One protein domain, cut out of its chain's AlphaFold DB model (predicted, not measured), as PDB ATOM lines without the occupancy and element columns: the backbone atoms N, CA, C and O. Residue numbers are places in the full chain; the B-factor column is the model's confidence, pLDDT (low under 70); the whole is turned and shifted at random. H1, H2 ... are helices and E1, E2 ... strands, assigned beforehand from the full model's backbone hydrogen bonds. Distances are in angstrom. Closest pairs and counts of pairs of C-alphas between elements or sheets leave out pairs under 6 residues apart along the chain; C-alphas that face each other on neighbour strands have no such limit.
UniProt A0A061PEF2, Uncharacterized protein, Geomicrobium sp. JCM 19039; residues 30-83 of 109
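AT A GLANCE: This is residues 30 to 83 of the 109 residues of an uncharacterized protein of Geomicrobium sp. JCM 19039 (UniProt A0A061PEF2). An open, hollow frame of one chain: two helices, H1 and H2, follow each other end to end with a corner between them, and the chain then folds back through strand E1 and a free tail. The middle is empty, and contacts are few. The 54 printed residues hold, in order, H1, H2 and E1, mostly helix. The whole is loose, with a radius of gyration of the C-alphas of 14.0 A and spans of 35 by 24 by 23 A.

HOW THE PARTS SIT: H1, residues 40 to 53, is apart from H2, residues 56 to 67, though a tight link of 2 residues joins them. H1 is also apart from E1, residues 75 to 78. The closest C-alphas of H2 and E1, those of Phe 65 and Ile 75, are 7.6 A apart. E1 pairs with no named strand. In H1 and H2 every O i to N i+4 pair is within hydrogen-bond range.

IN THESE COORDINATES: H1 measures 20.1 A from C-alpha 40 at (230.600, 193.644, 195.035) to C-alpha 53. H2 measures 16.3 A and E1 9.9 A, ending at C-alpha 78 at (241.210, 211.968, 213.998).

THE WHOLE: The C-alphas farthest apart, of Pro 31 and Arg 71, are 36.9 A apart. The printed part has no cut, no link is long, and no printed residue is under 70 in pLDDT.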
ATOM      1  N   LEU A  30     233.660 208.597 194.715       88.06
ATOM      2  CA  LEU A  30     232.985 207.347 195.032       88.06
ATOM      3  C   LEU A  30     231.469 207.492 194.846       88.06
ATOM      4  O   LEU A  30     230.882 208.495 195.255       88.06
ATOM      5  N   PRO A  31     230.794 206.480 194.274       85.12
ATOM      6  CA  PRO A  31     229.342 206.472 194.239       85.12
ATOM      7  C   PRO A  31     228.785 206.384 195.670       85.12
ATOM      8  O   PRO A  31     229.433 205.789 196.538       85.12
ATOM      9  N   PRO A  32     227.566 206.891 195.924       85.00
ATOM     10  CA  PRO A  32     226.892 206.692 197.200       85.00
ATOM     11  C   PRO A  32     226.841 205.206 197.580       85.00
ATOM     12  O   PRO A  32     226.465 204.352 196.772       85.00
ATOM     13  N   ILE A  33     227.224 204.897 198.820       83.81
ATOM     14  CA  ILE A  33     227.277 203.528 199.339       83.81
ATOM     15  C   ILE A  33     226.145 203.338 200.345       83.81
ATOM     16  O   ILE A  33     226.094 204.022 201.365       83.81
ATOM     17  N   ASP A  34     225.277 202.361 200.088       83.38
ATOM     18  CA  ASP A  34     224.397 201.821 201.121       83.38
ATOM     19  C   ASP A  34     225.205 200.873 202.021       83.38
ATOM     20  O   ASP A  34     225.624 199.791 201.607       83.38
ATOM     21  N   VAL A  35     225.431 201.286 203.267       79.12
ATOM     22  CA  VAL A  35     226.193 200.519 204.265       79.12
ATOM     23  C   VAL A  35     225.521 199.204 204.664       79.12
ATOM     24  O   VAL A  35     226.206 198.293 205.127       79.12
ATOM     25  N   HIS A  36     224.204 199.070 204.474       84.00
ATOM     26  CA  HIS A  36     223.479 197.828 204.755       84.00
ATOM     27  C   HIS A  36     223.609 196.815 203.620       84.00
ATOM     28  O   HIS A  36     223.475 195.609 203.841       84.00
ATOM     29  N   ARG A  37     223.880 197.292 202.403       86.56
ATOM     30  CA  ARG A  37     224.019 196.451 201.221       86.56
ATOM     31  C   ARG A  37     225.016 197.066 200.251       86.56
ATOM     32  O   ARG A  37     224.654 197.859 199.391       86.56
ATOM     33  N   ILE A  38     226.261 196.611 200.340       87.00
ATOM     34  CA  ILE A  38     227.340 197.041 199.447       87.00
ATOM     35  C   ILE A  38     227.469 196.025 198.300       87.00
ATOM     36  O   ILE A  38     227.895 194.892 198.541       87.00
ATOM     37  N   PRO A  39     227.119 196.378 197.047       87.69
ATOM     38  CA  PRO A  39     227.360 195.510 195.900       87.69
ATOM     39  C   PRO A  39     228.856 195.235 195.713       87.69
ATOM     40  O   PRO A  39     229.690 196.118 195.920       87.69
ATOM     41  N   ALA A  40     229.203 194.030 195.254       89.06
ATOM     42  CA  ALA A  40     230.600 193.644 195.035       89.06
ATOM     43  C   ALA A  40     231.335 194.601 194.079       89.06
ATOM     44  O   ALA A  40     232.500 194.924 194.305       89.06
ATOM     45  N   ASP A  41     230.655 195.099 193.046       88.31
ATOM     46  CA  ASP A  41     231.254 196.027 192.083       88.31
ATOM     47  C   ASP A  41     231.495 197.421 192.677       88.31
ATOM     48  O   ASP A  41     232.515 198.039 192.372       88.31
ATOM     49  N   HIS A  42     230.641 197.883 193.602       88.56
ATOM     50  CA  HIS A  42     230.899 199.113 194.360       88.56
ATOM     51  C   HIS A  42     232.127 198.943 195.255       88.56
ATOM     52  O   HIS A  42     233.007 199.800 195.253       88.56
ATOM     53  N   LEU A  43     232.241 197.814 195.961       88.69
ATOM     54  CA  LEU A  43     233.409 197.539 196.798       88.69
ATOM     55  C   LEU A  43     234.700 197.497 195.968       88.69
ATOM     56  O   LEU A  43     235.693 198.118 196.341       88.69
ATOM     57  N   ARG A  44     234.681 196.821 194.813       90.12
ATOM     58  CA  ARG A  44     235.820 196.783 193.877       90.12
ATOM     59  C   ARG A  44     236.208 198.176 193.396       90.12
ATOM     60  O   ARG A  44     237.396 198.482 193.332       90.12
ATOM     61  N   HIS A  45     235.225 199.015 193.078       88.69
ATOM     62  CA  HIS A  45     235.470 200.389 192.662       88.69
ATOM     63  C   HIS A  45     236.119 201.210 193.783       88.69
ATOM     64  O   HIS A  45     237.167 201.813 193.558       88.69
ATOM     65  N   VAL A  46     235.578 201.145 195.003       89.75
ATOM     66  CA  VAL A  46     236.157 201.803 196.187       89.75
ATOM     67  C   VAL A  46     237.599 201.356 196.413       89.75
ATOM     68  O   VAL A  46     238.480 202.193 196.589       89.75
ATOM     69  N   MET A  47     237.870 200.048 196.354       89.31
ATOM     70  CA  MET A  47     239.224 199.512 196.521       89.31
ATOM     71  C   MET A  47     240.180 200.008 195.435       89.31
ATOM     72  O   MET A  47     241.333 200.306 195.739       89.31
ATOM     73  N   LYS A  48     239.721 200.122 194.183       90.69
ATOM     74  CA  LYS A  48     240.528 200.660 193.083       90.69
ATOM     75  C   LYS A  48     240.915 202.116 193.350       90.69
ATOM     76  O   LYS A  48     242.100 202.424 193.397       90.69
ATOM     77  N   VAL A  49     239.928 202.980 193.595       89.75
ATOM     78  CA  VAL A  49     240.156 204.411 193.859       89.75
ATOM     79  C   VAL A  49     241.050 204.597 195.092       89.75
ATOM     80  O   VAL A  49     242.016 205.359 195.051       89.75
ATOM     81  N   ALA A  50     240.790 203.849 196.170       87.94
ATOM     82  CA  ALA A  50     241.607 203.877 197.379       87.94
ATOM     83  C   ALA A  50     243.059 203.439 197.120       87.94
ATOM     84  O   ALA A  50     243.992 204.087 197.586       87.94
ATOM     85  N   ASN A  51     243.290 202.370 196.358       87.62
ATOM     86  CA  ASN A  51     244.653 201.919 196.078       87.62
ATOM     87  C   ASN A  51     245.472 202.978 195.333       87.62
ATOM     88  O   ASN A  51     246.628 203.203 195.711       87.62
ATOM     89  N   ASP A  52     244.850 203.644 194.359       87.56
ATOM     90  CA  ASP A  52     245.502 204.608 193.475       87.56
ATOM     91  C   ASP A  52     245.759 205.956 194.166       87.56
ATOM     92  O   ASP A  52     246.818 206.553 193.984       87.56
ATOM     93  N   GLN A  53     244.809 206.437 194.977       88.75
ATOM     94  CA  GLN A  53     244.788 207.839 195.417       88.75
ATOM     95  C   GLN A  53     244.866 208.032 196.938       88.75
ATOM     96  O   GLN A  53     245.032 209.159 197.404       88.75
ATOM     97  N   PHE A  54     244.765 206.966 197.744       89.88
ATOM     98  CA  PHE A  54     244.783 207.118 199.199       89.88
ATOM     99  C   PHE A  54     246.139 207.655 199.688       89.88
ATOM    100  O   PHE A  54     247.171 207.061 199.335       89.88
ATOM    101  N   PRO A  55     246.168 208.709 200.535       91.44
ATOM    102  CA  PRO A  55     247.406 209.363 200.947       91.44
ATOM    103  C   PRO A  55     248.444 208.381 201.505       91.44
ATOM    104  O   PRO A  55     248.197 207.670 202.488       91.44
ATOM    105  N   ALA A  56     249.624 208.352 200.881       91.50
ATOM    106  CA  ALA A  56     250.699 207.419 201.222       91.50
ATOM    107  C   ALA A  56     251.131 207.537 202.692       91.50
ATOM    108  O   ALA A  56     251.280 206.527 203.372       91.50
ATOM    109  N   SER A  57     251.206 208.757 203.225       92.38
ATOM    110  CA  SER A  57     251.557 209.018 204.625       92.38
ATOM    111  C   SER A  57     250.576 208.396 205.628       92.38
ATOM    112  O   SER A  57     250.978 207.926 206.694       92.38
ATOM    113  N   ILE A  58     249.270 208.378 205.331       92.44
ATOM    114  CA  ILE A  58     248.275 207.693 206.173       92.44
ATOM    115  C   ILE A  58     248.474 206.178 206.055       92.44
ATOM    116  O   ILE A  58     248.521 205.482 207.070       92.44
ATOM    117  N   ARG A  59     248.648 205.676 204.825       91.88
ATOM    118  CA  ARG A  59     248.871 204.252 204.531       91.88
ATOM    119  C   ARG A  59     250.073 203.695 205.291       91.88
ATOM    120  O   ARG A  59     249.957 202.660 205.939       91.88
ATOM    121  N   GLU A  60     251.195 204.404 205.262       94.19
ATOM    122  CA  GLU A  60     252.427 204.026 205.955       94.19
ATOM    123  C   GLU A  60     252.238 203.973 207.470       94.19
ATOM    124  O   GLU A  60     252.629 202.993 208.099       94.19
ATOM    125  N   ARG A  61     251.581 204.977 208.066       93.94
ATOM    126  CA  ARG A  61     251.296 204.990 209.512       93.94
ATOM    127  C   ARG A  61     250.381 203.833 209.929       93.94
ATOM    128  O   ARG A  61     250.605 203.225 210.974       93.94
ATOM    129  N   ILE A  62     249.395 203.477 209.101       93.19
ATOM    130  CA  ILE A  62     248.543 202.298 209.328       93.19
ATOM    131  C   ILE A  62     249.363 201.004 209.214       93.19
ATOM    132  O   ILE A  62     249.254 200.136 210.076       93.19
ATOM    133  N   GLN A  63     250.217 200.874 208.196       93.75
ATOM    134  CA  GLN A  63     251.088 199.703 208.029       93.75
ATOM    135  C   GLN A  63     252.096 199.558 209.177       93.75
ATOM    136  O   GLN A  63     252.360 198.445 209.632       93.75
ATOM    137  N   GLN A  64     252.647 200.666 209.677       93.25
ATOM    138  CA  GLN A  64     253.509 200.664 210.858       93.25
ATOM    139  C   GLN A  64     252.758 200.143 212.085       93.25
ATOM    140  O   GLN A  64     253.284 199.283 212.790       93.25
ATOM    141  N   PHE A  65     251.517 200.587 212.296       93.44
ATOM    142  CA  PHE A  65     250.675 200.070 213.373       93.44
ATOM    143  C   PHE A  65     250.351 198.578 213.204       93.44
ATOM    144  O   PHE A  65     250.385 197.840 214.181       93.44
ATOM    145  N   GLN A  66     250.094 198.102 211.983       92.12
ATOM    146  CA  GLN A  66     249.872 196.671 211.727       92.12
ATOM    147  C   GLN A  66     251.099 195.817 212.072       92.12
ATOM    148  O   GLN A  66     250.952 194.710 212.583       92.12
ATOM    149  N   ARG A  67     252.308 196.322 211.798       94.12
ATOM    150  CA  ARG A  67     253.568 195.628 212.116       94.12
ATOM    151  C   ARG A  67     253.901 195.667 213.603       94.12
ATOM    152  O   ARG A  67     254.463 194.708 214.119       94.12
ATOM    153  N   ASN A  68     253.599 196.779 214.268       91.06
ATOM    154  CA  ASN A  68     253.900 196.991 215.678       91.06
ATOM    155  C   ASN A  68     252.704 197.652 216.385       91.06
ATOM    156  O   ASN A  68     252.698 198.874 216.581       91.06
ATOM    157  N   PRO A  69     251.665 196.870 216.727       88.88
ATOM    158  CA  PRO A  69     250.478 197.405 217.370       88.88
ATOM    159  C   PRO A  69     250.802 197.895 218.782       88.88
ATOM    160  O   PRO A  69     251.636 197.333 219.493       88.88
ATOM    161  N   ASN A  70     250.107 198.945 219.221       89.00
ATOM    162  CA  ASN A  70     250.213 199.379 220.609       89.00
ATOM    163  C   ASN A  70     249.606 198.343 221.566       89.00
ATOM    164  O   ASN A  70     248.847 197.454 221.179       89.00
ATOM    165  N   ARG A  71     249.878 198.521 222.860       88.50
ATOM    166  CA  ARG A  71     249.399 197.626 223.922       88.50
ATOM    167  C   ARG A  71     247.869 197.496 223.982       88.50
ATOM    168  O   ARG A  71     247.376 196.499 224.495       88.50
ATOM    169  N   LYS A  72     247.123 198.498 223.504       87.81
ATOM    170  CA  LYS A  72     245.654 198.498 223.511       87.81
ATOM    171  C   LYS A  72     245.042 197.827 222.273       87.81
ATOM    172  O   LYS A  72     243.838 197.599 222.261       87.81
ATOM    173  N   GLY A  73     245.832 197.530 221.241       88.50
ATOM    174  CA  GLY A  73     245.364 196.853 220.029       88.50
ATOM    175  C   GLY A  73     244.433 197.682 219.138       88.50
ATOM    176  O   GLY A  73     243.860 197.135 218.203       88.50
ATOM    177  N   PHE A  74     244.284 198.989 219.383       91.00
ATOM    178  CA  PHE A  74     243.475 199.877 218.544       91.00
ATOM    179  C   PHE A  74     244.249 201.118 218.111       91.00
ATOM    180  O   PHE A  74     245.164 201.579 218.796       91.00
ATOM    181  N   ILE A  75     243.831 201.690 216.987       93.00
ATOM    182  CA  ILE A  75     244.332 202.955 216.465       93.00
ATOM    183  C   ILE A  75     243.192 203.965 216.404       93.00
ATOM    184  O   ILE A  75     242.074 203.626 216.020       93.00
ATOM    185  N   LYS A  76     243.463 205.210 216.796       93.75
ATOM    186  CA  LYS A  76     242.505 206.310 216.694       93.75
ATOM    187  C   LYS A  76     242.893 207.190 215.514       93.75
ATOM    188  O   LYS A  76     243.967 207.782 215.532       93.75
ATOM    189  N   LEU A  77     242.025 207.295 214.514       94.44
ATOM    190  CA  LEU A  77     242.173 208.278 213.442       94.44
ATOM    191  C   LEU A  77     241.326 209.506 213.786       94.44
ATOM    192  O   LEU A  77     240.156 209.368 214.139       94.44
ATOM    193  N   THR A  78     241.909 210.702 213.726       95.19
ATOM    194  CA  THR A  78     241.210 211.968 213.998       95.19
ATOM    195  C   THR A  78     241.317 212.916 212.814       95.19
ATOM    196  O   THR A  78     242.231 212.802 211.998       95.19
ATOM    197  N   ASN A  79     240.382 213.869 212.738       95.12
ATOM    198  CA  ASN A  79     240.272 214.823 211.630       95.12
ATOM    199  C   ASN A  79     239.986 214.155 210.266       95.12
ATOM    200  O   ASN A  79     240.485 214.585 209.232       95.12
ATOM    201  N   VAL A  80     239.202 213.074 210.278       94.69
ATOM    202  CA  VAL A  80     238.694 212.412 209.065       94.69
ATOM    203  C   VAL A  80     237.588 213.284 208.460       94.69
ATOM    204  O   VAL A  80     236.792 213.831 209.230       94.69
ATOM    205  N   PRO A  81     237.525 213.448 207.126       93.56
ATOM    206  CA  PRO A  81     236.477 214.243 206.504       93.56
ATOM    207  C   PRO A  81     235.086 213.672 206.777       93.56
ATOM    208  O   PRO A  81     234.863 212.463 206.711       93.56
ATOM    209  N   VAL A  82     234.161 214.574 207.087       91.00
ATOM    210  CA  VAL A  82     232.744 214.301 207.319       91.00
ATOM    211  C   VAL A  82     231.933 215.406 206.660       91.00
ATOM    212  O   VAL A  82     232.372 216.556 206.615       91.00
ATOM    213  N   ASP A  83     230.746 215.068 206.177       89.25
ATOM    214  CA  ASP A  83     229.812 216.064 205.671       89.25
ATOM    215  C   ASP A  83     229.176 216.822 206.851       89.25
ATOM    216  O   ASP A  83     228.411 216.270 207.643       89.25
TER     217      ASP A  83